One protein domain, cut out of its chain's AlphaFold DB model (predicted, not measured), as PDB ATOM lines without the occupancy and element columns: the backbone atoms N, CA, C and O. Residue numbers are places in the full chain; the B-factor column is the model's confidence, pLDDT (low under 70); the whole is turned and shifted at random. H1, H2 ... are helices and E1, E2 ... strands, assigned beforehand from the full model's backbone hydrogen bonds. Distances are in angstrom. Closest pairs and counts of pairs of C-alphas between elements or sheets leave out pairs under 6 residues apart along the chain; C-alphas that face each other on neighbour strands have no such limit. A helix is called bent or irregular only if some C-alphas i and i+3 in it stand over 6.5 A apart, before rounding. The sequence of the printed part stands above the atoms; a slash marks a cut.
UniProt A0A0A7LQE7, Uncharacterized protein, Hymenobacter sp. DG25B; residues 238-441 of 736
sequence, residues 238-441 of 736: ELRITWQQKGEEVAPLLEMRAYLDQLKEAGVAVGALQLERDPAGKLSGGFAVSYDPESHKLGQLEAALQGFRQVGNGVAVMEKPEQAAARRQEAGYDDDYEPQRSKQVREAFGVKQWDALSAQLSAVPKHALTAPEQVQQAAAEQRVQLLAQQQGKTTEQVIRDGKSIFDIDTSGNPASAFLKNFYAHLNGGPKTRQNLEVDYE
ATOM      1  N   GLU A 238     -41.913 -18.476 -24.210       84.94
ATOM      2  CA  GLU A 238     -40.735 -18.428 -23.337       84.94
ATOM      3  C   GLU A 238     -39.617 -19.332 -23.836       84.94
ATOM      4  O   GLU A 238     -39.839 -20.479 -24.223       84.94
ATOM      5  N   LEU A 239     -38.389 -18.826 -23.776       90.44
ATOM      6  CA  LEU A 239     -37.190 -19.606 -24.046       90.44
ATOM      7  C   LEU A 239     -36.018 -19.133 -23.189       90.44
ATOM      8  O   LEU A 239     -36.018 -18.041 -22.620       90.44
ATOM      9  N   ARG A 240     -34.979 -19.957 -23.114       89.38
ATOM     10  CA  ARG A 240     -33.741 -19.653 -22.404       89.38
ATOM     11  C   ARG A 240     -32.546 -19.969 -23.283       89.38
ATOM     12  O   ARG A 240     -32.441 -21.064 -23.822       89.38
ATOM     13  N   ILE A 241     -31.615 -19.031 -23.383       91.25
ATOM     14  CA  ILE A 241     -30.314 -19.293 -23.997       91.25
ATOM     15  C   ILE A 241     -29.350 -19.644 -22.877       91.25
ATOM     16  O   ILE A 241     -29.206 -18.878 -21.924       91.25
ATOM     17  N   THR A 242     -28.720 -20.808 -22.974       91.19
ATOM     18  CA  THR A 242     -27.748 -21.301 -22.001       91.19
ATOM     19  C   THR A 242     -26.419 -21.576 -22.679       91.19
ATOM     20  O   THR A 242     -26.342 -21.828 -23.880       91.19
ATOM     21  N   TRP A 243     -25.349 -21.506 -21.902       93.25
ATOM     22  CA  TRP A 243     -24.026 -21.908 -22.333       93.25
ATOM     23  C   TRP A 243     -23.286 -22.606 -21.202       93.25
ATOM     24  O   TRP A 243     -23.336 -22.179 -20.049       93.25
ATOM     25  N   GLN A 244     -22.579 -23.672 -21.557       89.25
ATOM     26  CA  GLN A 244     -21.622 -24.347 -20.693       89.25
ATOM     27  C   GLN A 244     -20.252 -24.339 -21.359       89.25
ATOM     28  O   GLN A 244     -20.106 -24.781 -22.501       89.25
ATOM     29  N   GLN A 245     -19.244 -23.862 -20.635       88.31
ATOM     30  CA  GLN A 245     -17.885 -23.759 -21.138       88.31
ATOM     31  C   GLN A 245     -17.328 -25.128 -21.549       88.31
ATOM     32  O   GLN A 245     -17.196 -26.057 -20.744       88.31
ATOM     33  N   LYS A 246     -16.959 -25.230 -22.830       83.50
ATOM     34  CA  LYS A 246     -16.211 -26.354 -23.396       83.50
ATOM     35  C   LYS A 246     -14.763 -25.926 -23.619       83.50
ATOM     36  O   LYS A 246     -14.496 -24.939 -24.294       83.50
ATOM     37  N   GLY A 247     -13.824 -26.669 -23.035       82.75
ATOM     38  CA  GLY A 247     -12.409 -26.291 -23.057       82.75
ATOM     39  C   GLY A 247     -12.166 -24.964 -22.334       82.75
ATOM     40  O   GLY A 247     -12.673 -24.763 -21.234       82.75
ATOM     41  N   GLU A 248     -11.402 -24.073 -22.964       82.38
ATOM     42  CA  GLU A 248     -11.066 -22.738 -22.439       82.38
ATOM     43  C   GLU A 248     -11.793 -21.604 -23.178       82.38
ATOM     44  O   GLU A 248     -11.494 -20.428 -22.985       82.38
ATOM     45  N   GLU A 249     -12.731 -21.945 -24.055       85.69
ATOM     46  CA  GLU A 249     -13.466 -20.980 -24.865       85.69
ATOM     47  C   GLU A 249     -14.442 -20.167 -24.002       85.69
ATOM     48  O   GLU A 249     -14.918 -20.640 -22.967       85.69
ATOM     49  N   VAL A 250     -14.750 -18.936 -24.416       89.19
ATOM     50  CA  VAL A 250     -15.696 -18.048 -23.723       89.19
ATOM     51  C   VAL A 250     -16.759 -17.608 -24.722       89.19
ATOM     52  O   VAL A 250     -16.438 -16.943 -25.706       89.19
ATOM     53  N   ALA A 251     -18.016 -17.992 -24.488       90.56
ATOM     54  CA  ALA A 251     -19.105 -17.630 -25.389       90.56
ATOM     55  C   ALA A 251     -19.508 -16.153 -25.229       90.56
ATOM     56  O   ALA A 251     -19.516 -15.631 -24.107       90.56
ATOM     57  N   PRO A 252     -19.922 -15.492 -26.323       91.25
ATOM     58  CA  PRO A 252     -20.322 -14.091 -26.327       91.25
ATOM     59  C   PRO A 252     -21.776 -13.904 -25.840       91.25
ATOM     60  O   PRO A 252     -22.636 -13.400 -26.564       91.25
ATOM     61  N   LEU A 253     -22.089 -14.359 -24.619       90.38
ATOM     62  CA  LEU A 253     -23.458 -14.332 -24.080       90.38
ATOM     63  C   LEU A 253     -24.005 -12.908 -23.917       90.38
ATOM     64  O   LEU A 253     -25.168 -12.665 -24.235       90.38
ATOM     65  N   LEU A 254     -23.184 -11.969 -23.443       89.69
ATOM     66  CA  LEU A 254     -23.518 -10.543 -23.385       89.69
ATOM     67  C   LEU A 254     -23.951 -10.002 -24.758       89.69
ATOM     68  O   LEU A 254     -24.981  -9.339 -24.874       89.69
ATOM     69  N   GLU A 255     -23.186 -10.301 -25.799       90.31
ATOM     70  CA  GLU A 255     -23.423  -9.827 -27.156       90.31
ATOM     71  C   GLU A 255     -24.686 -10.474 -27.746       90.31
ATOM     72  O   GLU A 255     -25.499  -9.789 -28.367       90.31
ATOM     73  N   MET A 256     -24.894 -11.776 -27.507       91.50
ATOM     74  CA  MET A 256     -26.110 -12.495 -27.909       91.50
ATOM     75  C   MET A 256     -27.359 -11.923 -27.225       91.50
ATOM     76  O   MET A 256     -28.392 -11.743 -27.874       91.50
ATOM     77  N   ARG A 257     -27.258 -11.597 -25.929       89.50
ATOM     78  CA  ARG A 257     -28.325 -10.952 -25.151       89.50
ATOM     79  C   ARG A 257     -28.697  -9.603 -25.761       89.50
ATOM     80  O   ARG A 257     -29.866  -9.346 -26.030       89.50
ATOM     81  N   ALA A 258     -27.694  -8.765 -26.015       87.44
ATOM     82  CA  ALA A 258     -27.890  -7.434 -26.572       87.44
ATOM     83  C   ALA A 258     -28.441  -7.469 -28.009       87.44
ATOM     84  O   ALA A 258     -29.226  -6.602 -28.381       87.44
ATOM     85  N   TYR A 259     -28.075  -8.477 -28.808       88.94
ATOM     86  CA  TYR A 259     -28.615  -8.655 -30.158       88.94
ATOM     87  C   TYR A 259     -30.118  -8.956 -30.147       88.94
ATOM     88  O   TYR A 259     -30.868  -8.388 -30.940       88.94
ATOM     89  N   LEU A 260     -30.577  -9.811 -29.228       88.25
ATOM     90  CA  LEU A 260     -32.004 -10.111 -29.081       88.25
ATOM     91  C   LEU A 260     -32.796  -8.941 -28.495       88.25
ATOM     92  O   LEU A 260     -33.947  -8.750 -28.876       88.25
ATOM     93  N   ASP A 261     -32.183  -8.125 -27.638       84.38
ATOM     94  CA  ASP A 261     -32.827  -6.933 -27.070       84.38
ATOM     95  C   ASP A 261     -33.197  -5.890 -28.145       84.38
ATOM     96  O   ASP A 261     -34.194  -5.174 -28.033       84.38
ATOM     97  N   GLN A 262     -32.479  -5.864 -29.276       83.25
ATOM     98  CA  GLN A 262     -32.854  -5.025 -30.421       83.25
ATOM     99  C   GLN A 262     -34.216  -5.395 -31.023       83.25
ATOM    100  O   GLN A 262     -34.832  -4.580 -31.711       83.25
ATOM    101  N   LEU A 263     -34.704  -6.611 -30.762       83.44
ATOM    102  CA  LEU A 263     -35.995  -7.104 -31.231       83.44
ATOM    103  C   LEU A 263     -37.150  -6.716 -30.291       83.44
ATOM    104  O   LEU A 263     -38.252  -7.238 -30.437       83.44
ATOM    105  N   LYS A 264     -36.961  -5.766 -29.367       78.31
ATOM    106  CA  LYS A 264     -38.035  -5.283 -28.479       78.31
ATOM    107  C   LYS A 264     -39.286  -4.796 -29.207       78.31
ATOM    108  O   LYS A 264     -40.405  -5.105 -28.808       78.31
ATOM    109  N   GLU A 265     -39.120  -4.124 -30.346       72.12
ATOM    110  CA  GLU A 265     -40.239  -3.691 -31.199       72.12
ATOM    111  C   GLU A 265     -40.926  -4.845 -31.946       72.12
ATOM    112  O   GLU A 265     -41.963  -4.651 -32.579       72.12
ATOM    113  N   ALA A 266     -40.330  -6.037 -31.927       69.88
ATOM    114  CA  ALA A 266     -40.926  -7.282 -32.393       69.88
ATOM    115  C   ALA A 266     -41.633  -8.044 -31.261       69.88
ATOM    116  O   ALA A 266     -42.026  -9.188 -31.470       69.88
ATOM    117  N   GLY A 267     -41.807  -7.432 -30.085       76.88
ATOM    118  CA  GLY A 267     -42.448  -8.067 -28.937       76.88
ATOM    119  C   GLY A 267     -41.539  -9.056 -28.213       76.88
ATOM    120  O   GLY A 267     -42.048 -10.017 -27.654       76.88
ATOM    121  N   VAL A 268     -40.217  -8.850 -28.249       84.50
ATOM    122  CA  VAL A 268     -39.223  -9.681 -27.548       84.50
ATOM    123  C   VAL A 268     -38.726  -8.959 -26.296       84.50
ATOM    124  O   VAL A 268     -38.333  -7.800 -26.360       84.50
ATOM    125  N   ALA A 269     -38.697  -9.646 -25.162       82.94
ATOM    126  CA  ALA A 269     -38.115  -9.171 -23.913       82.94
ATOM    127  C   ALA A 269     -36.973 -10.104 -23.498       82.94
ATOM    128  O   ALA A 269     -37.134 -11.322 -23.516       82.94
ATOM    129  N   VAL A 270     -35.822  -9.545 -23.115       84.69
ATOM    130  CA  VAL A 270     -34.626 -10.322 -22.757       84.69
ATOM    131  C   VAL A 270     -34.256 -10.090 -21.294       84.69
ATOM    132  O   VAL A 270     -34.133  -8.955 -20.843       84.69
ATOM    133  N   GLY A 271     -34.098 -11.178 -20.545       80.12
ATOM    134  CA  GLY A 271     -33.804 -11.169 -19.117       80.12
ATOM    135  C   GLY A 271     -32.335 -10.908 -18.793       80.12
ATOM    136  O   GLY A 271     -31.463 -10.869 -19.664       80.12
ATOM    137  N   ALA A 272     -32.048 -10.752 -17.501       81.12
ATOM    138  CA  ALA A 272     -30.691 -10.524 -17.019       81.12
ATOM    139  C   ALA A 272     -29.758 -11.709 -17.335       81.12
ATOM    140  O   ALA A 272     -30.150 -12.876 -17.269       81.12
ATOM    141  N   LEU A 273     -28.495 -11.390 -17.632       83.62
ATOM    142  CA  LEU A 273     -27.439 -12.388 -17.784       83.62
ATOM    143  C   LEU A 273     -27.093 -12.988 -16.419       83.62
ATOM    144  O   LEU A 273     -26.800 -12.258 -15.476       83.62
ATOM    145  N   GLN A 274     -27.082 -14.312 -16.342       85.75
ATOM    146  CA  GLN A 274     -26.669 -15.070 -15.165       85.75
ATOM    147  C   GLN A 274     -25.436 -15.888 -15.525       85.75
ATOM    148  O   GLN A 274     -25.414 -16.539 -16.569       85.75
ATOM    149  N   LEU A 275     -24.411 -15.833 -14.680       85.31
ATOM    150  CA  LEU A 275     -23.146 -16.537 -14.865       85.31
ATOM    151  C   LEU A 275     -22.714 -17.149 -13.539       85.31
ATOM    152  O   LEU A 275     -22.692 -16.476 -12.511       85.31
ATOM    153  N   GLU A 276     -22.337 -18.416 -13.594       85.69
ATOM    154  CA  GLU A 276     -21.929 -19.229 -12.460       85.69
ATOM    155  C   GLU A 276     -20.671 -20.012 -12.835       85.69
ATOM    156  O   GLU A 276     -20.483 -20.396 -13.991       85.69
ATOM    157  N   ARG A 277     -19.790 -20.245 -11.860       81.62
ATOM    158  CA  ARG A 277     -18.664 -21.169 -12.023       81.62
ATOM    159  C   ARG A 277     -18.983 -22.458 -11.290       81.62
ATOM    160  O   ARG A 277     -19.349 -22.420 -10.117       81.62
ATOM    161  N   ASP A 278     -18.823 -23.575 -11.980       78.38
ATOM    162  CA  ASP A 278     -18.958 -24.884 -11.363       78.38
ATOM    163  C   ASP A 278     -17.765 -25.179 -10.420       78.38
ATOM    164  O   ASP A 278     -16.739 -24.484 -10.456       78.38
ATOM    165  N   PRO A 279     -17.857 -26.214  -9.564       73.12
ATOM    166  CA  PRO A 279     -16.758 -26.612  -8.680       73.12
ATOM    167  C   PRO A 279     -15.475 -27.036  -9.415       73.12
ATOM    168  O   PRO A 279     -14.408 -27.068  -8.806       73.12
ATOM    169  N   ALA A 280     -15.564 -27.359 -10.709       72.31
ATOM    170  CA  ALA A 280     -14.428 -27.671 -11.573       72.31
ATOM    171  C   ALA A 280     -13.804 -26.411 -12.215       72.31
ATOM    172  O   ALA A 280     -12.844 -26.519 -12.979       72.31
ATOM    173  N   GLY A 281     -14.317 -25.218 -11.891       72.88
ATOM    174  CA  GLY A 281     -13.833 -23.923 -12.359       72.88
ATOM    175  C   GLY A 281     -14.368 -23.488 -13.726       72.88
ATOM    176  O   GLY A 281     -14.002 -22.395 -14.177       72.88
ATOM    177  N   LYS A 282     -15.226 -24.290 -14.371       82.56
ATOM    178  CA  LYS A 282     -15.815 -23.989 -15.680       82.56
ATOM    179  C   LYS A 282     -16.966 -23.009 -15.545       82.56
ATOM    180  O   LYS A 282     -17.752 -23.064 -14.602       82.56
ATOM    181  N   LEU A 283     -17.068 -22.110 -16.514       87.00
ATOM    182  CA  LEU A 283     -18.108 -21.098 -16.565       87.00
ATOM    183  C   LEU A 283     -19.375 -21.660 -17.225       87.00
ATOM    184  O   LEU A 283     -19.327 -22.279 -18.285       87.00
ATOM    185  N   SER A 284     -20.524 -21.415 -16.618       87.56
ATOM    186  CA  SER A 284     -21.832 -21.660 -17.217       87.56
ATOM    187  C   SER A 284     -22.706 -20.436 -17.035       87.56
ATOM    188  O   SER A 284     -22.546 -19.690 -16.073       87.56
ATOM    189  N   GLY A 285     -23.627 -20.201 -17.952       88.06
ATOM    190  CA  GLY A 285     -24.508 -19.053 -17.845       88.06
ATOM    191  C   GLY A 285     -25.651 -19.086 -18.830       88.06
ATOM    192  O   GLY A 285     -25.828 -20.041 -19.582       88.06
ATOM    193  N   GLY A 286     -26.442 -18.027 -18.816       89.88
ATOM    194  CA  GLY A 286     -27.564 -17.878 -19.722       89.88
ATOM    195  C   GLY A 286     -28.474 -16.724 -19.352       89.88
ATOM    196  O   GLY A 286     -28.247 -16.015 -18.372       89.88
ATOM    197  N   PHE A 287     -29.520 -16.549 -20.145       89.00
ATOM    198  CA  PHE A 287     -30.542 -15.530 -19.937       89.00
ATOM    199  C   PHE A 287     -31.889 -16.012 -20.486       89.00
ATOM    200  O   PHE A 287     -31.944 -16.834 -21.406       89.00
ATOM    201  N   ALA A 288     -32.973 -15.530 -19.881       87.44
ATOM    202  CA  ALA A 288     -34.336 -15.809 -20.323       87.44
ATOM    203  C   ALA A 288     -34.741 -14.863 -21.460       87.44
ATOM    204  O   ALA A 288     -34.217 -13.755 -21.571       87.44
ATOM    205  N   VAL A 289     -35.674 -15.299 -22.297       88.81
ATOM    206  CA  VAL A 289     -36.284 -14.499 -23.354       88.81
ATOM    207  C   VAL A 289     -37.776 -14.806 -23.371       88.81
ATOM    208  O   VAL A 289     -38.175 -15.967 -23.464       88.81
ATOM    209  N   SER A 290     -38.591 -13.763 -23.318       86.06
ATOM    210  CA  SER A 290     -40.036 -13.840 -23.512       86.06
ATOM    211  C   SER A 290     -40.399 -13.181 -24.837       86.06
ATOM    212  O   SER A 290     -39.759 -12.210 -25.238       86.06
ATOM    213  N   TYR A 291     -41.409 -13.691 -25.531       87.81
ATOM    214  CA  TYR A 291     -41.849 -13.122 -26.799       87.81
ATOM    215  C   TYR A 291     -43.358 -13.235 -27.011       87.81
ATOM    216  O   TYR A 291     -44.007 -14.136 -26.487       87.81
ATOM    217  N   ASP A 292     -43.902 -12.323 -27.812       85.00
ATOM    218  CA  ASP A 292     -45.282 -12.345 -28.302       85.00
ATOM    219  C   ASP A 292     -45.442 -13.388 -29.436       85.00
ATOM    220  O   ASP A 292     -44.856 -13.195 -30.511       85.00
ATOM    221  N   PRO A 293     -46.200 -14.488 -29.232       78.94
ATOM    222  CA  PRO A 293     -46.431 -15.511 -30.256       78.94
ATOM    223  C   PRO A 293     -47.265 -15.038 -31.455       78.94
ATOM    224  O   PRO A 293     -47.288 -15.729 -32.464       78.94
ATOM    225  N   GLU A 294     -47.932 -13.887 -31.371       74.75
ATOM    226  CA  GLU A 294     -48.744 -13.312 -32.454       74.75
ATOM    227  C   GLU A 294     -48.020 -12.149 -33.160       74.75
ATOM    228  O   GLU A 294     -48.586 -11.417 -33.976       74.75
ATOM    229  N   SER A 295     -46.736 -11.940 -32.855       78.25
ATOM    230  CA  SER A 295     -45.958 -10.861 -33.455       78.25
ATOM    231  C   SER A 295     -45.722 -11.076 -34.952       78.25
ATOM    232  O   SER A 295     -45.052 -12.014 -35.383       78.25
ATOM    233  N   HIS A 296     -46.111 -10.086 -35.759       69.94
ATOM    234  CA  HIS A 296     -45.822 -10.014 -37.200       69.94
ATOM    235  C   HIS A 296     -44.316  -9.976 -37.557       69.94
ATOM    236  O   HIS A 296     -43.949  -9.914 -38.730       69.94
ATOM    237  N   LYS A 297     -43.421  -9.970 -36.559       74.88
ATOM    238  CA  LYS A 297     -41.960  -9.994 -36.721       74.88
ATOM    239  C   LYS A 297     -41.314 -11.268 -36.155       74.88
ATOM    240  O   LYS A 297     -40.086 -11.306 -36.044       74.88
ATOM    241  N   LEU A 298     -42.079 -12.322 -35.854       77.25
ATOM    242  CA  LEU A 298     -41.551 -13.594 -35.332       77.25
ATOM    243  C   LEU A 298     -40.449 -14.216 -36.196       77.25
ATOM    244  O   LEU A 298     -39.509 -14.809 -35.664       77.25
ATOM    245  N   GLY A 299     -40.487 -14.010 -37.514       81.38
ATOM    246  CA  GLY A 299     -39.445 -14.523 -38.401       81.38
ATOM    247  C   GLY A 299     -38.054 -13.926 -38.162       81.38
ATOM    248  O   GLY A 299     -37.048 -14.560 -38.479       81.38
ATOM    249  N   GLN A 300     -37.970 -12.734 -37.561       84.81
ATOM    250  CA  GLN A 300     -36.700 -12.133 -37.149       84.81
ATOM    251  C   GLN A 300     -36.101 -12.835 -35.932       84.81
ATOM    252  O   GLN A 300     -34.887 -13.046 -35.895       84.81
ATOM    253  N   LEU A 301     -36.957 -13.185 -34.967       87.69
ATOM    254  CA  LEU A 301     -36.583 -13.923 -33.769       87.69
ATOM    255  C   LEU A 301     -36.188 -15.358 -34.130       87.69
ATOM    256  O   LEU A 301     -35.106 -15.790 -33.745       87.69
ATOM    257  N   GLU A 302     -36.989 -16.068 -34.932       88.44
ATOM    258  CA  GLU A 302     -36.663 -17.449 -35.318       88.44
ATOM    259  C   GLU A 302     -35.346 -17.526 -36.095       88.44
ATOM    260  O   GLU A 302     -34.519 -18.382 -35.792       88.44
ATOM    261  N   ALA A 303     -35.074 -16.591 -37.013       86.88
ATOM    262  CA  ALA A 303     -33.792 -16.562 -37.717       86.88
ATOM    263  C   ALA A 303     -32.596 -16.350 -36.765       86.88
ATOM    264  O   ALA A 303     -31.553 -16.983 -36.932       86.88
ATOM    265  N   ALA A 304     -32.731 -15.490 -35.747       90.06
ATOM    266  CA  ALA A 304     -31.688 -15.305 -34.737       90.06
ATOM    267  C   ALA A 304     -31.470 -16.576 -33.900       90.06
ATOM    268  O   ALA A 304     -30.333 -17.022 -33.738       90.06
ATOM    269  N   LEU A 305     -32.552 -17.202 -33.434       90.19
ATOM    270  CA  LEU A 305     -32.490 -18.430 -32.640       90.19
ATOM    271  C   LEU A 305     -31.915 -19.601 -33.440       90.19
ATOM    272  O   LEU A 305     -31.068 -20.326 -32.923       90.19
ATOM    273  N   GLN A 306     -32.301 -19.768 -34.707       87.75
ATOM    274  CA  GLN A 306     -31.710 -20.771 -35.594       87.75
ATOM    275  C   GLN A 306     -30.210 -20.543 -35.796       87.75
ATOM    276  O   GLN A 306     -29.446 -21.506 -35.767       87.75
ATOM    277  N   GLY A 307     -29.776 -19.288 -35.950       87.31
ATOM    278  CA  GLY A 307     -28.355 -18.953 -36.013       87.31
ATOM    279  C   GLY A 307     -27.618 -19.363 -34.738       87.31
ATOM    280  O   GLY A 307     -26.590 -20.030 -34.810       87.31
ATOM    281  N   PHE A 308     -28.181 -19.048 -33.566       91.12
ATOM    282  CA  PHE A 308     -27.607 -19.400 -32.264       91.12
ATOM    283  C   PHE A 308     -27.554 -20.904 -31.993       91.12
ATOM    284  O   PHE A 308     -26.539 -21.384 -31.491       91.12
ATOM    285  N   ARG A 309     -28.587 -21.672 -32.370       88.88
ATOM    286  CA  ARG A 309     -28.574 -23.145 -32.260       88.88
ATOM    287  C   ARG A 309     -27.407 -23.764 -33.036       88.88
ATOM    288  O   ARG A 309     -26.854 -24.771 -32.609       88.88
ATOM    289  N   GLN A 310     -27.013 -23.144 -34.147       85.06
ATOM    290  CA  GLN A 310     -25.929 -23.619 -35.004       85.06
ATOM    291  C   GLN A 310     -24.533 -23.109 -34.610       85.06
ATOM    292  O   GLN A 310     -23.550 -23.518 -35.225       85.06
ATOM    293  N   VAL A 311     -24.412 -22.230 -33.608       86.25
ATOM    294  CA  VAL A 311     -23.102 -21.747 -33.128       86.25
ATOM    295  C   VAL A 311     -22.281 -22.890 -32.524       86.25
ATOM    296  O   VAL A 311     -21.075 -22.969 -32.755       86.25
ATOM    297  N   GLY A 312     -22.925 -23.797 -31.780       83.69
ATOM    298  CA  GLY A 312     -22.265 -24.933 -31.139       83.69
ATOM    299  C   GLY A 312     -21.487 -24.568 -29.866       83.69
ATOM    300  O   GLY A 312     -21.813 -23.616 -29.162       83.69
ATOM    301  N   ASN A 313     -20.493 -25.390 -29.515       86.75
ATOM    302  CA  ASN A 313     -19.580 -25.204 -28.372       86.75
ATOM    303  C   ASN A 313     -20.237 -24.880 -27.021       86.75
ATOM    304  O   ASN A 313     -19.757 -24.075 -26.226       86.75
ATOM    305  N   GLY A 314     -21.324 -25.599 -26.737       82.94
ATOM    306  CA  GLY A 314     -22.006 -25.555 -25.446       82.94
ATOM    307  C   GLY A 314     -23.110 -24.509 -25.359       82.94
ATOM    308  O   GLY A 314     -23.788 -24.494 -24.340       82.94
ATOM    309  N   VAL A 315     -23.311 -23.680 -26.392       90.31
ATOM    310  CA  VAL A 315     -24.480 -22.797 -26.510       90.31
ATOM    311  C   VAL A 315     -25.706 -23.634 -26.873       90.31
ATOM    312  O   VAL A 315     -25.666 -24.413 -27.826       90.31
ATOM    313  N   ALA A 316     -26.796 -23.467 -26.129       88.12
ATOM    314  CA  ALA A 316     -28.065 -24.136 -26.365       88.12
ATOM    315  C   ALA A 316     -29.235 -23.153 -26.239       88.12
ATOM    316  O   ALA A 316     -29.261 -22.290 -25.362       88.12
ATOM    317  N   VAL A 317     -30.225 -23.306 -27.119       90.31
ATOM    318  CA  VAL A 317     -31.519 -22.623 -27.022       90.31
ATOM    319  C   VAL A 317     -32.509 -23.627 -26.443       90.31
ATOM    320  O   VAL A 317     -32.842 -24.612 -27.097       90.31
ATOM    321  N   MET A 318     -32.930 -23.404 -25.203       86.50
ATOM    322  CA  MET A 318     -33.888 -24.234 -24.484       86.50
ATOM    323  C   MET A 318     -35.276 -23.613 -24.573       86.50
ATOM    324  O   MET A 318     -35.488 -22.490 -24.128       86.50
ATOM    325  N   GLU A 319     -36.227 -24.350 -25.120       85.81
ATOM    326  CA  GLU A 319     -37.624 -23.937 -25.242       85.81
ATOM    327  C   GLU A 319     -38.518 -25.168 -25.343       85.81
ATOM    328  O   GLU A 319     -38.025 -26.282 -25.560       85.81
ATOM    329  N   LYS A 320     -39.835 -24.984 -25.213       83.00
ATOM    330  CA  LYS A 320     -40.769 -26.084 -25.455       83.00
ATOM    331  C   LYS A 320     -40.804 -26.402 -26.957       83.00
ATOM    332  O   LYS A 320     -40.924 -25.477 -27.763       83.00
ATOM    333  N   PRO A 321     -40.763 -27.687 -27.353       75.62
ATOM    334  CA  PRO A 321     -40.791 -28.070 -28.765       75.62
ATOM    335  C   PRO A 321     -42.059 -27.571 -29.472       75.62
ATOM    336  O   PRO A 321     -41.997 -27.140 -30.617       75.62
ATOM    337  N   GLU A 322     -43.183 -27.535 -28.757       76.31
ATOM    338  CA  GLU A 322     -44.466 -27.000 -29.232       76.31
ATOM    339  C   GLU A 322     -44.382 -25.503 -29.573       76.31
ATOM    340  O   GLU A 322     -44.846 -25.074 -30.625       76.31
ATOM    341  N   GLN A 323     -43.730 -24.706 -28.717       79.44
ATOM    342  CA  GLN A 323     -43.533 -23.269 -28.938       79.44
ATOM    343  C   GLN A 323     -42.582 -23.004 -30.110       79.44
ATOM    344  O   GLN A 323     -42.817 -22.090 -30.904       79.44
ATOM    345  N   ALA A 324     -41.540 -23.827 -30.249       78.31
ATOM    346  CA  ALA A 324     -40.618 -23.759 -31.376       78.31
ATOM    347  C   ALA A 324     -41.325 -24.069 -32.704       78.31
ATOM    348  O   ALA A 324     -41.135 -23.342 -33.679       78.31
ATOM    349  N   ALA A 325     -42.152 -25.119 -32.733       75.19
ATOM    350  CA  ALA A 325     -42.906 -25.524 -33.914       75.19
ATOM    351  C   ALA A 325     -43.928 -24.453 -34.324       75.19
ATOM    352  O   ALA A 325     -43.924 -24.024 -35.475       75.19
ATOM    353  N   ALA A 326     -44.724 -23.948 -33.375       73.69
ATOM    354  CA  ALA A 326     -45.688 -22.877 -33.630       73.69
ATOM    355  C   ALA A 326     -45.004 -21.610 -34.172       73.69
ATOM    356  O   ALA A 326     -45.454 -21.024 -35.154       73.69
ATOM    357  N   ARG A 327     -43.858 -21.221 -33.595       80.38
ATOM    358  CA  ARG A 327     -43.106 -20.048 -34.058       80.38
ATOM    359  C   ARG A 327     -42.538 -20.228 -35.468       80.38
ATOM    360  O   ARG A 327     -42.516 -19.263 -36.228       80.38
ATOM    361  N   ARG A 328     -42.073 -21.429 -35.832       74.25
ATOM    362  CA  ARG A 328     -41.590 -21.731 -37.195       74.25
ATOM    363  C   ARG A 328     -42.717 -21.733 -38.219       74.25
ATOM    364  O   ARG A 328     -42.536 -21.164 -39.291       74.25
ATOM    365  N   GLN A 329     -43.867 -22.304 -37.859       69.88
ATOM    366  CA  GLN A 329     -45.070 -22.301 -38.691       69.88
ATOM    367  C   GLN A 329     -45.536 -20.871 -38.985       69.88
ATOM    368  O   GLN A 329     -45.703 -20.518 -40.150       69.88
ATOM    369  N   GLU A 330     -45.643 -20.026 -37.957       66.31
ATOM    370  CA  GLU A 330     -46.051 -18.623 -38.111       66.31
ATOM    371  C   GLU A 330     -45.023 -17.803 -38.905       66.31
ATOM    372  O   GLU A 330     -45.357 -16.947 -39.721       66.31
ATOM    373  N   ALA A 331     -43.735 -18.094 -38.716       62.53
ATOM    374  CA  ALA A 331     -42.663 -17.444 -39.455       62.53
ATOM    375  C   ALA A 331     -42.483 -17.967 -40.897       62.53
ATOM    376  O   ALA A 331     -41.673 -17.406 -41.640       62.53
ATOM    377  N   GLY A 332     -43.213 -19.015 -41.297       60.62
ATOM    378  CA  GLY A 332     -43.127 -19.621 -42.627       60.62
ATOM    379  C   GLY A 332     -41.791 -20.317 -42.915       60.62
ATOM    380  O   GLY A 332     -41.359 -20.336 -44.069       60.62
ATOM    381  N   TYR A 333     -41.117 -20.840 -41.884       58.25
ATOM    382  CA  TYR A 333     -39.878 -21.613 -42.017       58.25
ATOM    383  C   TYR A 333     -40.174 -23.119 -41.954       58.25
ATOM    384  O   TYR A 333     -40.669 -23.596 -40.934       58.25
ATOM    385  N   ASP A 334     -39.837 -23.864 -43.013       52.75
ATOM    386  CA  ASP A 334     -39.750 -25.334 -42.968       52.75
ATOM    387  C   ASP A 334     -38.518 -25.762 -42.142       52.75
ATOM    388  O   ASP A 334     -37.551 -25.001 -42.039       52.75
ATOM    389  N   ASP A 335     -38.509 -26.981 -41.584       53.00
ATOM    390  CA  ASP A 335     -37.385 -27.479 -40.763       53.00
ATOM    391  C   ASP A 335     -36.043 -27.544 -41.534       53.00
ATOM    392  O   ASP A 335     -34.981 -27.443 -40.918       53.00
ATOM    393  N   ASP A 336     -36.083 -27.600 -42.873       51.69
ATOM    394  CA  ASP A 336     -34.905 -27.597 -43.760       51.69
ATOM    395  C   ASP A 336     -34.561 -26.212 -44.354       51.69
ATOM    396  O   ASP A 336     -33.548 -26.050 -45.045       51.69
ATOM    397  N   TYR A 337     -35.389 -25.186 -44.123       55.44
ATOM    398  CA  TYR A 337     -35.174 -23.849 -44.681       55.44
ATOM    399  C   TYR A 337     -34.347 -22.975 -43.729       55.44
ATOM    400  O   TYR A 337     -34.817 -22.524 -42.686       55.44
ATOM    401  N   GLU A 338     -33.103 -22.682 -44.123       68.50
ATOM    402  CA  GLU A 338     -32.210 -21.784 -43.385       68.50
ATOM    403  C   GLU A 338     -32.273 -20.336 -43.944       68.50
ATOM    404  O   GLU A 338     -31.701 -20.068 -45.012       68.50
ATOM    405  N   PRO A 339     -32.917 -19.372 -43.250       75.81
ATOM    406  CA  PRO A 339     -32.934 -17.967 -43.649       75.81
ATOM    407  C   PRO A 339     -31.530 -17.378 -43.794       75.81
ATOM    408  O   PRO A 339     -30.629 -17.635 -43.003       75.81
ATOM    409  N   GLN A 340     -31.346 -16.453 -44.738       79.00
ATOM    410  CA  GLN A 340     -30.072 -15.725 -44.871       79.00
ATOM    411  C   GLN A 340     -29.638 -15.045 -43.564       79.00
ATOM    412  O   GLN A 340     -28.457 -15.040 -43.217       79.00
ATOM    413  N   ARG A 341     -30.600 -14.537 -42.784       81.44
ATOM    414  CA  ARG A 341     -30.324 -13.929 -41.482       81.44
ATOM    415  C   ARG A 341     -29.783 -14.936 -40.456       81.44
ATOM    416  O   ARG A 341     -28.941 -14.544 -39.656       81.44
ATOM    417  N   SER A 342     -30.195 -16.208 -40.468       85.31
ATOM    418  CA  SER A 342     -29.636 -17.197 -39.530       85.31
ATOM    419  C   SER A 342     -28.187 -17.540 -39.875       85.31
ATOM    420  O   SER A 342     -27.355 -17.598 -38.969       85.31
ATOM    421  N   LYS A 343     -27.842 -17.623 -41.168       85.25
ATOM    422  CA  LYS A 343     -26.448 -17.770 -41.637       85.25
ATOM    423  C   LYS A 343     -25.566 -16.609 -41.183       85.25
ATOM    424  O   LYS A 343     -24.474 -16.831 -40.667       85.25
ATOM    425  N   GLN A 344     -26.067 -15.384 -41.327       85.75
ATOM    426  CA  GLN A 344     -25.387 -14.157 -40.905       85.75
ATOM    427  C   GLN A 344     -25.149 -14.114 -39.390       85.75
ATOM    428  O   GLN A 344     -24.065 -13.740 -38.944       85.75
ATOM    429  N   VAL A 345     -26.141 -14.538 -38.600       87.69
ATOM    430  CA  VAL A 345     -26.024 -14.657 -37.139       87.69
ATOM    431  C   VAL A 345     -25.021 -15.748 -36.760       87.69
ATOM    432  O   VAL A 345     -24.154 -15.509 -35.924       87.69
ATOM    433  N   ARG A 346     -25.075 -16.917 -37.406       88.31
ATOM    434  CA  ARG A 346     -24.115 -18.010 -37.186       88.31
ATOM    435  C   ARG A 346     -22.681 -17.580 -37.495       88.31
ATOM    436  O   ARG A 346     -21.762 -17.961 -36.783       88.31
ATOM    437  N   GLU A 347     -22.482 -16.797 -38.550       86.31
ATOM    438  CA  GLU A 347     -21.172 -16.258 -38.914       86.31
ATOM    439  C   GLU A 347     -20.662 -15.247 -37.876       86.31
ATOM    440  O   GLU A 347     -19.519 -15.355 -37.430       86.31
ATOM    441  N   ALA A 348     -21.515 -14.311 -37.451       86.56
ATOM    442  CA  ALA A 348     -21.154 -13.248 -36.515       86.56
ATOM    443  C   ALA A 348     -20.881 -13.757 -35.088       86.56
ATOM    444  O   ALA A 348     -19.955 -13.288 -34.429       86.56
ATOM    445  N   PHE A 349     -21.663 -14.733 -34.616       89.44
ATOM    446  CA  PHE A 349     -21.563 -15.304 -33.266       89.44
ATOM    447  C   PHE A 349     -20.875 -16.672 -33.230       89.44
ATOM    448  O   PHE A 349     -20.844 -17.326 -32.188       89.44
ATOM    449  N   GLY A 350     -20.332 -17.124 -34.359       86.81
ATOM    450  CA  GLY A 350     -19.670 -18.415 -34.471       86.81
ATOM    451  C   GLY A 350     -18.379 -18.484 -33.659       86.81
ATOM    452  O   GLY A 350     -17.707 -17.479 -33.441       86.81
ATOM    453  N   VAL A 351     -17.988 -19.701 -33.278       86.06
ATOM    454  CA  VAL A 351     -16.804 -19.997 -32.443       86.06
ATOM    455  C   VAL A 351     -15.532 -19.308 -32.943       86.06
ATOM    456  O   VAL A 351     -14.743 -18.797 -32.155       86.06
ATOM    457  N   LYS A 352     -15.349 -19.225 -34.268       84.69
ATOM    458  CA  LYS A 352     -14.188 -18.569 -34.895       84.69
ATOM    459  C   LYS A 352     -14.046 -17.090 -34.515       84.69
ATOM    460  O   LYS A 352     -12.945 -16.557 -34.584       84.69
ATOM    461  N   GLN A 353     -15.144 -16.439 -34.130       86.56
ATOM    462  CA  GLN A 353     -15.177 -15.039 -33.717       86.56
ATOM    463  C   GLN A 353     -15.011 -14.860 -32.203       86.56
ATOM    464  O   GLN A 353     -14.734 -13.751 -31.754       86.56
ATOM    465  N   TRP A 354     -15.147 -15.917 -31.394       89.62
ATOM    466  CA  TRP A 354     -15.184 -15.806 -29.930       89.62
ATOM    467  C   TRP A 354     -13.889 -15.260 -29.332       89.62
ATOM    468  O   TRP A 354     -13.940 -14.482 -28.381       89.62
ATOM    469  N   ASP A 355     -12.736 -15.600 -29.907       89.06
ATOM    470  CA  ASP A 355     -11.446 -15.062 -29.464       89.06
ATOM    471  C   ASP A 355     -11.348 -13.547 -29.733       89.06
ATOM    472  O   ASP A 355     -10.887 -12.786 -28.879       89.06
ATOM    473  N   ALA A 356     -11.850 -13.084 -30.883       86.62
ATOM    474  CA  ALA A 356     -11.885 -11.664 -31.232       86.62
ATOM    475  C   ALA A 356     -12.909 -10.887 -30.382       86.62
ATOM    476  O   ALA A 356     -12.618  -9.782 -29.920       86.62
ATOM    477  N   LEU A 357     -14.078 -11.474 -30.110       88.94
ATOM    478  CA  LEU A 357     -15.082 -10.907 -29.200       88.94
ATOM    479  C   LEU A 357     -14.558 -10.846 -27.760       88.94
ATOM    480  O   LEU A 357     -14.706  -9.829 -27.090       88.94
ATOM    481  N   SER A 358     -13.844 -11.879 -27.306       90.25
ATOM    482  CA  SER A 358     -13.187 -11.889 -25.993       90.25
ATOM    483  C   SER A 358     -12.136 -10.782 -25.881       90.25
ATOM    484  O   SER A 358     -12.081 -10.069 -24.879       90.25
ATOM    485  N   ALA A 359     -11.340 -10.572 -26.933       88.88
ATOM    486  CA  ALA A 359     -10.394  -9.462 -27.014       88.88
ATOM    487  C   ALA A 359     -11.085  -8.092 -26.899       88.88
ATOM    488  O   ALA A 359     -10.616  -7.233 -26.150       88.88
ATOM    489  N   GLN A 360     -12.217  -7.891 -27.578       86.88
ATOM    490  CA  GLN A 360     -12.999  -6.654 -27.481       86.88
ATOM    491  C   GLN A 360     -13.583  -6.457 -26.084       86.88
ATOM    492  O   GLN A 360     -13.396  -5.396 -25.488       86.88
ATOM    493  N   LEU A 361     -14.220  -7.491 -25.531       88.62
ATOM    494  CA  LEU A 361     -14.822  -7.450 -24.204       88.62
ATOM    495  C   LEU A 361     -13.777  -7.164 -23.118       88.62
ATOM    496  O   LEU A 361     -14.031  -6.368 -22.218       88.62
ATOM    497  N   SER A 362     -12.575  -7.736 -23.229       88.88
ATOM    498  CA  SER A 362     -11.473  -7.476 -22.289       88.88
ATOM    499  C   SER A 362     -11.016  -6.010 -22.268       88.88
ATOM    500  O   SER A 362     -10.487  -5.543 -21.263       88.88
ATOM    501  N   ALA A 363     -11.243  -5.263 -23.354       86.62
ATOM    502  CA  ALA A 363     -10.881  -3.852 -23.452       86.62
ATOM    503  C   ALA A 363     -11.962  -2.898 -22.906       86.62
ATOM    504  O   ALA A 363     -11.702  -1.698 -22.794       86.62
ATOM    505  N   VAL A 364     -13.158  -3.402 -22.582       85.69
ATOM    506  CA  VAL A 364     -14.275  -2.589 -22.079       85.69
ATOM    507  C   VAL A 364     -13.993  -2.125 -20.638       85.69
ATOM    508  O   VAL A 364     -13.478  -2.888 -19.821       85.69
ATOM    509  N   PRO A 365     -14.332  -0.891 -20.242       83.12
ATOM    510  CA  PRO A 365     -14.160  -0.476 -18.852       83.12
ATOM    511  C   PRO A 365     -15.085  -1.247 -17.887       83.12
ATOM    512  O   PRO A 365     -16.298  -1.254 -18.070       83.12
ATOM    513  N   LYS A 366     -14.548  -1.820 -16.796       82.25
ATOM    514  CA  LYS A 366     -15.318  -2.608 -15.795       82.25
ATOM    515  C   LYS A 366     -16.548  -1.882 -15.237       82.25
ATOM    516  O   LYS A 366     -17.593  -2.488 -15.039       82.25
ATOM    517  N   HIS A 367     -16.441  -0.570 -15.025       80.06
ATOM    518  CA  HIS A 367     -17.544   0.259 -14.524       80.06
ATOM    519  C   HIS A 367     -18.701   0.421 -15.526       80.06
ATOM    520  O   HIS A 367     -19.782   0.851 -15.134       80.06
ATOM    521  N   ALA A 368     -18.485   0.096 -16.804       72.44
ATOM    522  CA  ALA A 368     -19.517   0.086 -17.833       72.44
ATOM    523  C   ALA A 368     -20.295  -1.242 -17.881       72.44
ATOM    524  O   ALA A 368     -21.251  -1.335 -18.643       72.44
ATOM    525  N   LEU A 369     -19.923  -2.244 -17.069       77.50
ATOM    526  CA  LEU A 369     -20.494  -3.594 -17.060       77.50
ATOM    527  C   LEU A 369     -21.206  -3.906 -15.734       77.50
ATOM    528  O   LEU A 369     -20.783  -3.458 -14.667       77.50
ATOM    529  N   THR A 370     -22.290  -4.684 -15.797       80.44
ATOM    530  CA  THR A 370     -22.960  -5.226 -14.598       80.44
ATOM    531  C   THR A 370     -22.114  -6.325 -13.950       80.44
ATOM    532  O   THR A 370     -21.178  -6.834 -14.561       80.44
ATOM    533  N   ALA A 371     -22.435  -6.733 -12.716       80.44
ATOM    534  CA  ALA A 371     -21.668  -7.773 -12.025       80.44
ATOM    535  C   ALA A 371     -21.563  -9.097 -12.824       80.44
ATOM    536  O   ALA A 371     -20.441  -9.575 -12.988       80.44
ATOM    537  N   PRO A 372     -22.644  -9.660 -13.407       80.38
ATOM    538  CA  PRO A 372     -22.530 -10.841 -14.269       80.38
ATOM    539  C   PRO A 372     -21.663 -10.594 -15.512       80.38
ATOM    540  O   PRO A 372     -20.835 -11.422 -15.876       80.38
ATOM    541  N   GLU A 373     -21.779  -9.430 -16.144       85.88
ATOM    542  CA  GLU A 373     -20.984  -9.097 -17.333       85.88
ATOM    543  C   GLU A 373     -19.494  -8.934 -17.018       85.88
ATOM    544  O   GLU A 373     -18.651  -9.329 -17.820       85.88
ATOM    545  N   GLN A 374     -19.155  -8.423 -15.831       87.06
ATOM    546  CA  GLN A 374     -17.774  -8.384 -15.347       87.06
ATOM    547  C   GLN A 374     -17.202  -9.796 -15.149       87.06
ATOM    548  O   GLN A 374     -16.007 -10.000 -15.362       87.06
ATOM    549  N   VAL A 375     -18.028 -10.791 -14.797       87.12
ATOM    550  CA  VAL A 375     -17.596 -12.199 -14.732       87.12
ATOM    551  C   VAL A 375     -17.263 -12.731 -16.129       87.12
ATOM    552  O   VAL A 375     -16.214 -13.357 -16.298       87.12
ATOM    553  N   GLN A 376     -18.098 -12.450 -17.139       88.75
ATOM    554  CA  GLN A 376     -17.802 -12.817 -18.533       88.75
ATOM    555  C   GLN A 376     -16.533 -12.116 -19.027       88.75
ATOM    556  O   GLN A 376     -15.673 -12.747 -19.638       88.75
ATOM    557  N   GLN A 377     -16.382 -10.828 -18.712       90.69
ATOM    558  CA  GLN A 377     -15.189 -10.063 -19.052       90.69
ATOM    559  C   GLN A 377     -13.932 -10.650 -18.408       90.69
ATOM    560  O   GLN A 377     -12.923 -10.799 -19.087       90.69
ATOM    561  N   ALA A 378     -13.973 -11.016 -17.127       90.12
ATOM    562  CA  ALA A 378     -12.828 -11.627 -16.460       90.12
ATOM    563  C   ALA A 378     -12.429 -12.963 -17.114       90.12
ATOM    564  O   ALA A 378     -11.243 -13.259 -17.249       90.12
ATOM    565  N   ALA A 379     -13.403 -13.761 -17.563       89.44
ATOM    566  CA  ALA A 379     -13.126 -14.975 -18.330       89.44
ATOM    567  C   ALA A 379     -12.517 -14.659 -19.709       89.44
ATOM    568  O   ALA A 379     -11.561 -15.314 -20.123       89.44
ATOM    569  N   ALA A 380     -13.006 -13.620 -20.389       90.50
ATOM    570  CA  ALA A 380     -12.432 -13.137 -21.641       90.50
ATOM    571  C   ALA A 380     -10.986 -12.629 -21.462       90.50
ATOM    572  O   ALA A 380     -10.116 -12.978 -22.255       90.50
ATOM    573  N   GLU A 381     -10.693 -11.882 -20.390       90.75
ATOM    574  CA  GLU A 381      -9.335 -11.450 -20.018       90.75
ATOM    575  C   GLU A 381      -8.393 -12.659 -19.854       90.75
ATOM    576  O   GLU A 381      -7.288 -12.662 -20.401       90.75
ATOM    577  N   GLN A 382      -8.839 -13.713 -19.159       89.69
ATOM    578  CA  GLN A 382      -8.078 -14.960 -18.999       89.69
ATOM    579  C   GLN A 382      -7.816 -15.645 -20.346       89.69
ATOM    580  O   GLN A 382      -6.689 -16.055 -20.627       89.69
ATOM    581  N   ARG A 383      -8.830 -15.720 -21.217       90.81
ATOM    582  CA  ARG A 383      -8.700 -16.308 -22.555       90.81
ATOM    583  C   ARG A 383      -7.692 -15.553 -23.420       90.81
ATOM    584  O   ARG A 383      -6.851 -16.177 -24.061       90.81
ATOM    585  N   VAL A 384      -7.725 -14.222 -23.408       90.69
ATOM    586  CA  VAL A 384      -6.779 -13.385 -24.166       90.69
ATOM    587  C   VAL A 384      -5.341 -13.594 -23.679       90.69
ATOM    588  O   VAL A 384      -4.428 -13.667 -24.499       90.69
ATOM    589  N   GLN A 385      -5.125 -13.754 -22.370       89.62
ATOM    590  CA  GLN A 385      -3.802 -14.070 -21.817       89.62
ATOM    591  C   GLN A 385      -3.300 -15.449 -22.266       89.62
ATOM    592  O   GLN A 385      -2.137 -15.587 -22.641       89.62
ATOM    593  N   LEU A 386      -4.173 -16.460 -22.279       89.44
ATOM    594  CA  LEU A 386      -3.840 -17.799 -22.777       89.44
ATOM    595  C   LEU A 386      -3.503 -17.772 -24.273       89.44
ATOM    596  O   LEU A 386      -2.497 -18.344 -24.686       89.44
ATOM    597  N   LEU A 387      -4.279 -17.041 -25.078       88.81
ATOM    598  CA  LEU A 387      -4.000 -16.834 -26.501       88.81
ATOM    599  C   LEU A 387      -2.660 -16.130 -26.731       88.81
ATOM    600  O   LEU A 387      -1.911 -16.518 -27.624       88.81
ATOM    601  N   ALA A 388      -2.339 -15.123 -25.920       89.81
ATOM    602  CA  ALA A 388      -1.062 -14.421 -25.979       89.81
ATOM    603  C   ALA A 388       0.112 -15.381 -25.719       89.81
ATOM    604  O   ALA A 388       1.063 -15.417 -26.504       89.81
ATOM    605  N   GLN A 389      -0.002 -16.234 -24.697       89.38
ATOM    606  CA  GLN A 389       0.991 -17.272 -24.405       89.38
ATOM    607  C   GLN A 389       1.109 -18.300 -25.541       89.38
ATOM    608  O   GLN A 389       2.220 -18.618 -25.959       89.38
ATOM    609  N   GLN A 390      -0.017 -18.777 -26.080       88.94
ATOM    610  CA  GLN A 390      -0.049 -19.767 -27.165       88.94
ATOM    611  C   GLN A 390       0.519 -19.224 -28.485       88.94
ATOM    612  O   GLN A 390       1.177 -19.954 -29.221       88.94
ATOM    613  N   GLN A 391       0.283 -17.946 -28.788       85.44
ATOM    614  CA  GLN A 391       0.747 -17.299 -30.019       85.44
ATOM    615  C   GLN A 391       2.145 -16.674 -29.887       85.44
ATOM    616  O   GLN A 391       2.655 -16.134 -30.868       85.44
ATOM    617  N   GLY A 392       2.756 -16.697 -28.695       86.06
ATOM    618  CA  GLY A 392       4.022 -16.007 -28.428       86.06
ATOM    619  C   GLY A 392       3.934 -14.485 -28.609       86.06
ATOM    620  O   GLY A 392       4.923 -13.849 -28.970       86.06
ATOM    621  N   LYS A 393       2.746 -13.905 -28.404       88.88
ATOM    622  CA  LYS A 393       2.460 -12.470 -28.554       88.88
ATOM    623  C   LYS A 393       2.200 -11.831 -27.193       88.88
ATOM    624  O   LYS A 393       1.894 -12.508 -26.220       88.88
ATOM    625  N   THR A 394       2.270 -10.506 -27.124       87.38
ATOM    626  CA  THR A 394       1.787  -9.754 -25.953       87.38
ATOM    627  C   THR A 394       0.258  -9.686 -25.941       87.38
ATOM    628  O   THR A 394      -0.354  -9.613 -27.011       87.38
ATOM    629  N   THR A 395      -0.359  -9.621 -24.761       85.12
ATOM    630  CA  THR A 395      -1.814  -9.451 -24.579       85.12
ATOM    631  C   THR A 395      -2.356  -8.264 -25.382       85.12
ATOM    632  O   THR A 395      -3.370  -8.380 -26.064       85.12
ATOM    633  N   GLU A 396      -1.637  -7.140 -25.403       86.00
ATOM    634  CA  GLU A 396      -2.009  -5.930 -26.147       86.00
ATOM    635  C   GLU A 396      -2.041  -6.159 -27.661       86.00
ATOM    636  O   GLU A 396      -2.847  -5.555 -28.371       86.00
ATOM    637  N   GLN A 397      -1.164  -7.029 -28.163       82.62
ATOM    638  CA  GLN A 397      -1.107  -7.380 -29.577       82.62
ATOM    639  C   GLN A 397      -2.264  -8.304 -29.954       82.62
ATOM    640  O   GLN A 397      -2.893  -8.070 -30.976       82.62
ATOM    641  N   VAL A 398      -2.624  -9.267 -29.099       83.81
ATOM    642  CA  VAL A 398      -3.833 -10.089 -29.297       83.81
ATOM    643  C   VAL A 398      -5.097  -9.222 -29.282       83.81
ATOM    644  O   VAL A 398      -5.961  -9.391 -30.139       83.81
ATOM    645  N   ILE A 399      -5.184  -8.238 -28.379       84.38
ATOM    646  CA  ILE A 399      -6.312  -7.292 -28.337       84.38
ATOM    647  C   ILE A 399      -6.375  -6.444 -29.614       84.38
ATOM    648  O   ILE A 399      -7.455  -6.212 -30.158       84.38
ATOM    649  N   ARG A 400      -5.225  -5.977 -30.111       81.38
ATOM    650  CA  ARG A 400      -5.140  -5.191 -31.350       81.38
ATOM    651  C   ARG A 400      -5.521  -6.016 -32.580       81.38
ATOM    652  O   ARG A 400      -6.298  -5.536 -33.400       81.38
ATOM    653  N   ASP A 401      -5.017  -7.242 -32.678       79.50
ATOM    654  CA  ASP A 401      -5.324  -8.164 -33.773       79.50
ATOM    655  C   ASP A 401      -6.824  -8.524 -33.761       79.50
ATOM    656  O   ASP A 401      -7.482  -8.461 -34.797       79.50
ATOM    657  N   GLY A 402      -7.398  -8.785 -32.578       71.75
ATOM    658  CA  GLY A 402      -8.834  -9.020 -32.387       71.75
ATOM    659  C   GLY A 402      -9.715  -7.839 -32.808       71.75
ATOM    660  O   GLY A 402     -10.780  -8.037 -33.391       71.75
ATOM    661  N   LYS A 403      -9.250  -6.600 -32.588       67.00
ATOM    662  CA  LYS A 403      -9.936  -5.387 -33.064       67.00
ATOM    663  C   LYS A 403      -9.995  -5.292 -34.587       67.00
ATOM    664  O   LYS A 403     -11.032  -4.915 -35.118       67.00
ATOM    665  N   SER A 404      -8.925  -5.693 -35.269       55.84
ATOM    666  CA  SER A 404      -8.820  -5.614 -36.730       55.84
ATOM    667  C   SER A 404      -9.673  -6.649 -37.474       55.84
ATOM    668  O   SER A 404      -9.993  -6.431 -38.639       55.84
ATOM    669  N   ILE A 405     -10.035  -7.775 -36.846       54.38
ATOM    670  CA  ILE A 405     -10.797  -8.862 -37.496       54.38
ATOM    671  C   ILE A 405     -12.235  -8.430 -37.845       54.38
ATOM    672  O   ILE A 405     -12.783  -8.886 -38.845       54.38
ATOM    673  N   PHE A 406     -12.816  -7.490 -37.091       54.03
ATOM    674  CA  PHE A 406     -14.148  -6.917 -37.356       54.03
ATOM    675  C   PHE A 406     -14.135  -5.689 -38.288       54.03
ATOM    676  O   PHE A 406     -15.191  -5.121 -38.569       54.03
ATOM    677  N   ASP A 407     -12.963  -5.272 -38.780       51.62
ATOM    678  CA  ASP A 407     -12.826  -4.179 -39.756       51.62
ATOM    679  C   ASP A 407     -12.896  -4.656 -41.221       51.62
ATOM    680  O   ASP A 407     -12.678  -3.873 -42.147       51.62
ATOM    681  N   ILE A 408     -13.246  -5.925 -41.447       42.19
ATOM    682  CA  ILE A 408     -13.444  -6.512 -42.776       42.19
ATOM    683  C   ILE A 408     -14.936  -6.460 -43.136       42.19
ATOM    684  O   ILE A 408     -15.798  -6.785 -42.326       42.19
ATOM    685  N   ASP A 409     -15.190  -5.979 -44.353       47.06
ATOM    686  CA  ASP A 409     -16.461  -5.665 -45.015       47.06
ATOM    687  C   ASP A 409     -17.773  -5.973 -44.254       47.06
ATOM    688  O   ASP A 409     -18.314  -7.076 -44.279       47.06
ATOM    689  N   THR A 410     -18.341  -4.939 -43.623       51.28
ATOM    690  CA  THR A 410     -19.690  -4.960 -43.032       51.28
ATOM    691  C   THR A 410     -20.808  -4.897 -44.081       51.28
ATOM    692  O   THR A 410     -21.982  -4.815 -43.705       51.28
ATOM    693  N   SER A 411     -20.498  -4.865 -45.385       46.88
ATOM    694  CA  SER A 411     -21.519  -4.771 -46.428       46.88
ATOM    695  C   SER A 411     -22.299  -6.087 -46.542       46.88
ATOM    696  O   SER A 411     -21.849  -7.093 -47.077       46.88
ATOM    697  N   GLY A 412     -23.506  -6.093 -45.972       58.41
ATOM    698  CA  GLY A 412     -24.491  -7.162 -46.155       58.41
ATOM    699  C   GLY A 412     -24.771  -8.055 -44.942       58.41
ATOM    700  O   GLY A 412     -25.773  -8.767 -44.983       58.41
ATOM    701  N   ASN A 413     -23.985  -7.995 -43.853       78.12
ATOM    702  CA  ASN A 413     -24.269  -8.741 -42.613       78.12
ATOM    703  C   ASN A 413     -24.721  -7.798 -41.463       78.12
ATOM    704  O   ASN A 413     -23.889  -7.122 -40.846       78.12
ATOM    705  N   PRO A 414     -26.027  -7.759 -41.124       79.12
ATOM    706  CA  PRO A 414     -26.571  -6.907 -40.069       79.12
ATOM    707  C   PRO A 414     -26.118  -7.317 -38.658       79.12
ATOM    708  O   PRO A 414     -26.012  -6.450 -37.793       79.12
ATOM    709  N   ALA A 415     -25.813  -8.597 -38.413       83.56
ATOM    710  CA  ALA A 415     -25.325  -9.065 -37.114       83.56
ATOM    711  C   ALA A 415     -23.883  -8.589 -36.856       83.56
ATOM    712  O   ALA A 415     -23.565  -8.120 -35.763       83.56
ATOM    713  N   SER A 416     -23.029  -8.601 -37.882       81.75
ATOM    714  CA  SER A 416     -21.670  -8.044 -37.799       81.75
ATOM    715  C   SER A 416     -21.681  -6.521 -37.621       81.75
ATOM    716  O   SER A 416     -20.934  -5.980 -36.803       81.75
ATOM    717  N   ALA A 417     -22.570  -5.819 -38.335       81.38
ATOM    718  CA  ALA A 417     -22.764  -4.377 -38.168       81.38
ATOM    719  C   ALA A 417     -23.248  -4.022 -36.750       81.38
ATOM    720  O   ALA A 417     -22.792  -3.037 -36.163       81.38
ATOM    721  N   PHE A 418     -24.129  -4.848 -36.174       87.12
ATOM    722  CA  PHE A 418     -24.545  -4.720 -34.782       87.12
ATOM    723  C   PHE A 418     -23.360  -4.822 -33.818       87.12
ATOM    724  O   PHE A 418     -23.172  -3.909 -33.018       87.12
ATOM    725  N   LEU A 419     -22.544  -5.880 -33.905       85.88
ATOM    726  CA  LEU A 419     -21.415  -6.103 -32.990       85.88
ATOM    727  C   LEU A 419     -20.426  -4.931 -33.002       85.88
ATOM    728  O   LEU A 419     -19.976  -4.477 -31.947       85.88
ATOM    729  N   LYS A 420     -20.147  -4.382 -34.190       80.62
ATOM    730  CA  LYS A 420     -19.303  -3.191 -34.347       80.62
ATOM    731  C   LYS A 420     -19.871  -1.984 -33.597       80.62
ATOM    732  O   LYS A 420     -19.154  -1.321 -32.846       80.62
ATOM    733  N   ASN A 421     -21.166  -1.720 -33.764       82.06
ATOM    734  CA  ASN A 421     -21.840  -0.619 -33.080       82.06
ATOM    735  C   ASN A 421     -21.955  -0.866 -31.568       82.06
ATOM    736  O   ASN A 421     -21.783   0.067 -30.789       82.06
ATOM    737  N   PHE A 422     -22.192  -2.103 -31.139       84.62
ATOM    738  CA  PHE A 422     -22.348  -2.483 -29.737       84.62
ATOM    739  C   PHE A 422     -21.121  -2.108 -28.893       84.62
ATOM    740  O   PHE A 422     -21.246  -1.364 -27.917       84.62
ATOM    741  N   TYR A 423     -19.917  -2.518 -29.303       79.81
ATOM    742  CA  TYR A 423     -18.699  -2.179 -28.557       79.81
ATOM    743  C   TYR A 423     -18.324  -0.698 -28.647       79.81
ATOM    744  O   TYR A 423     -17.746  -0.157 -27.704       79.81
ATOM    745  N   ALA A 424     -18.679  -0.005 -29.734       75.00
ATOM    746  CA  ALA A 424     -18.517   1.447 -29.802       75.00
ATOM    747  C   ALA A 424     -19.348   2.159 -28.716       75.00
ATOM    748  O   ALA A 424     -18.872   3.118 -28.110       75.00
ATOM    749  N   HIS A 425     -20.548   1.650 -28.413       71.69
ATOM    750  CA  HIS A 425     -21.416   2.201 -27.369       71.69
ATOM    751  C   HIS A 425     -20.977   1.821 -25.948       71.69
ATOM    752  O   HIS A 425     -21.093   2.661 -25.056       71.69
ATOM    753  N   LEU A 426     -20.436   0.613 -25.736       70.69
ATOM    754  CA  LEU A 426     -19.872   0.191 -24.440       70.69
ATOM    755  C   LEU A 426     -18.598   0.955 -24.054       70.69
ATOM    756  O   LEU A 426     -18.310   1.127 -22.873       70.69
ATOM    757  N   ASN A 427     -17.847   1.430 -25.048       63.22
ATOM    758  CA  ASN A 427     -16.699   2.310 -24.834       63.22
ATOM    759  C   ASN A 427     -17.108   3.786 -24.621       63.22
ATOM    760  O   ASN A 427     -16.259   4.613 -24.289       63.22
ATOM    761  N   GLY A 428     -18.394   4.124 -24.801       53.97
ATOM    762  CA  GLY A 428     -18.982   5.423 -24.464       53.97
ATOM    763  C   GLY A 428     -19.399   5.507 -22.989       53.97
ATOM    764  O   GLY A 428     -19.733   4.507 -22.365       53.97
ATOM    765  N   GLY A 429     -19.362   6.706 -22.397       44.31
ATOM    766  CA  GLY A 429     -19.659   6.905 -20.970       44.31
ATOM    767  C   GLY A 429     -21.100   6.537 -20.547       44.31
ATOM    768  O   GLY A 429     -21.996   6.477 -21.381       44.31
ATOM    769  N   PRO A 430     -21.378   6.401 -19.233       40.34
ATOM    770  CA  PRO A 430     -22.572   5.746 -18.659       40.34
ATOM    771  C   PRO A 430     -23.953   6.291 -19.079       40.34
ATOM    772  O   PRO A 430     -24.967   5.633 -18.852       40.34
ATOM    773  N   LYS A 431     -24.028   7.464 -19.718       41.34
ATOM    774  CA  LYS A 431     -25.282   8.033 -20.244       41.34
ATOM    775  C   LYS A 431     -25.821   7.292 -21.476       41.34
ATOM    776  O   LYS A 431     -27.008   7.400 -21.753       41.34
ATOM    777  N   THR A 432     -24.994   6.527 -22.193       46.44
ATOM    778  CA  THR A 432     -25.421   5.725 -23.357       46.44
ATOM    779  C   THR A 432     -26.150   4.435 -22.967       46.44
ATOM    780  O   THR A 432     -26.846   3.859 -23.798       46.44
ATOM    781  N   ARG A 433     -26.037   3.992 -21.705       48.59
ATOM    782  CA  ARG A 433     -26.582   2.710 -21.231       48.59
ATOM    783  C   ARG A 433     -28.022   2.777 -20.716       48.59
ATOM    784  O   ARG A 433     -28.743   1.793 -20.830       48.59
ATOM    785  N   GLN A 434     -28.471   3.934 -20.223       42.53
ATOM    786  CA  GLN A 434     -29.834   4.098 -19.686       42.53
ATOM    787  C   GLN A 434     -30.937   3.845 -20.732       42.53
ATOM    788  O   GLN A 434     -32.058   3.520 -20.363       42.53
ATOM    789  N   ASN A 435     -30.615   3.923 -22.029       40.72
ATOM    790  CA  ASN A 435     -31.537   3.589 -23.121       40.72
ATOM    791  C   ASN A 435     -31.544   2.093 -23.517       40.72
ATOM    792  O   ASN A 435     -32.368   1.702 -24.346       40.72
ATOM    793  N   LEU A 436     -30.633   1.273 -22.970       45.50
ATOM    794  CA  LEU A 436     -30.536  -0.179 -23.215       45.50
ATOM    795  C   LEU A 436     -31.084  -1.023 -22.055       45.50
ATOM    796  O   LEU A 436     -31.287  -2.220 -22.215       45.50
ATOM    797  N   GLU A 437     -31.296  -0.435 -20.879       50.94
ATOM    798  CA  GLU A 437     -31.801  -1.168 -19.718       50.94
ATOM    799  C   GLU A 437     -33.332  -1.174 -19.753       50.94
ATOM    800  O   GLU A 437     -34.014  -0.339 -19.162       50.94
ATOM    801  N   VAL A 438     -33.872  -2.096 -20.547       57.53
ATOM    802  CA  VAL A 438     -35.298  -2.407 -20.553       57.53
ATOM    803  C   VAL A 438     -35.590  -3.259 -19.319       57.53
ATOM    804  O   VAL A 438     -34.960  -4.294 -19.103       57.53
ATOM    805  N   ASP A 439     -36.539  -2.821 -18.491       64.06
ATOM    806  CA  ASP A 439     -37.032  -3.622 -17.371       64.06
ATOM    807  C   ASP A 439     -37.746  -4.858 -17.938       64.06
ATOM    808  O   ASP A 439     -38.847  -4.769 -18.498       64.06
ATOM    809  N   TYR A 440     -37.058  -5.998 -17.852       68.44
ATOM    810  CA  TYR A 440     -37.519  -7.282 -18.366       68.44
ATOM    811  C   TYR A 440     -38.860  -7.687 -17.757       68.44
ATOM    812  O   TYR A 440     -39.781  -8.025 -18.498       68.44
ATOM    813  N   GLU A 441     -38.993  -7.599 -16.432       69.69
ATOM    814  CA  GLU A 441     -40.206  -8.000 -15.714       69.69
ATOM    815  C   GLU A 441     -41.380  -7.114 -16.116       69.69
ATOM    816  O   GLU A 441     -42.460  -7.605 -16.437       69.69
TER     817      GLU A 441
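This is residues 238 to 441 of the 736 residues of an uncharacterized protein of Hymenobacter sp. DG25B (UniProt A0A0A7LQE7). A twisted five-stranded sheet, E1 to E5, has H1 and H2 over one face, with H4 and H8 packing on these helices from beyond, H4 on H2 and H8 on H1. At one end of the sheet, beside E3, three crossed helices, H5, H6 and H7, form a second cluster, while H3 sits at the opposite end. The printed part has 204 residues, with eight named helices and five named strands in the order E1 H1 E2 E3 E4 H2 E5 H3 H4 H5 H6 H7 H8; the class is mixed, helices and strands. The branched sheet is antiparallel in its neighbour pairs E1-E4, E1-E5, E2-E4 and E3-E4. The whole is compact, with a radius of gyration of the C-alphas of 16.9 A and spans of 50 by 39 by 34 A.

E1, residues 238 to 244, begins at C-alpha 238 (-40.735, -18.428, -23.337) and is 20.2 A long. H1, residues 253 to 266, measures 20.6 A and is irregular, with C-alphas 262 and 265 7.5 A apart. E2 is residues 268 to 270, E3 274 to 277, and E4 283 to 291, 27.1 A. H2 is residues 298 to 309, E5 315 to 319, H3 321 to 330 and H4 340 to 348. H5, residues 351 to 362, is irregular, with C-alphas 352 and 355 7.0 A apart. H6, residues 371 to 391, is 30.3 A long; H7 is residues 395 to 405. H8, residues 414 to 426, ends at C-alpha 426 (-19.872, 0.191, -24.440).

E1 lies on one side of E4, E2 and E3 on the other side. N 241 and O 287 of E1 and E4 are 3.0 A apart, N 240 and O 318 of E1 and E5 2.8 A, N 269 and O 290 of E2 and E4 2.8 A, and N 276 and O 284 of the hairpin E3 and E4 2.8 A, each within hydrogen-bond range. H1 is on the sheet at a height of 8.0 A, along E4 at 2 degrees on the local plane; H2 is on the same face. H3 and H6 only graze the sheet. H1 and H2 touch at Ala 266 and Leu 298, C-alphas 7.0 A apart, at a shallow tilt of 12 degrees, opposite ways. H2 touches H4, closest C-alphas Gly 307 and Ser 342, 4.1 A. H8 touches H4, closest C-alphas Ser 416 and Ala 348, 5.4 A. H5 touches H7, closest C-alphas Ala 356 and Gly 402, 4.2 A, and H6, closest Ser 358 and Ala 380, 4.6 A. Every O i to N i+4 pair is within hydrogen-bond range in H2, H3, H4, H6, H7 and H8; H1 has 6 of 10 and H5 6 of 8.

The C-alphas farthest apart, Glu 294 and Gly 392, are 53.0 A apart. The printed part has no cut, and no link is long. Mean pLDDT of the printed part is 79.3; 37 residues are under 70, among them 329 to 338, 403 to 412 and 427 to 441, the last a stretch with no named element.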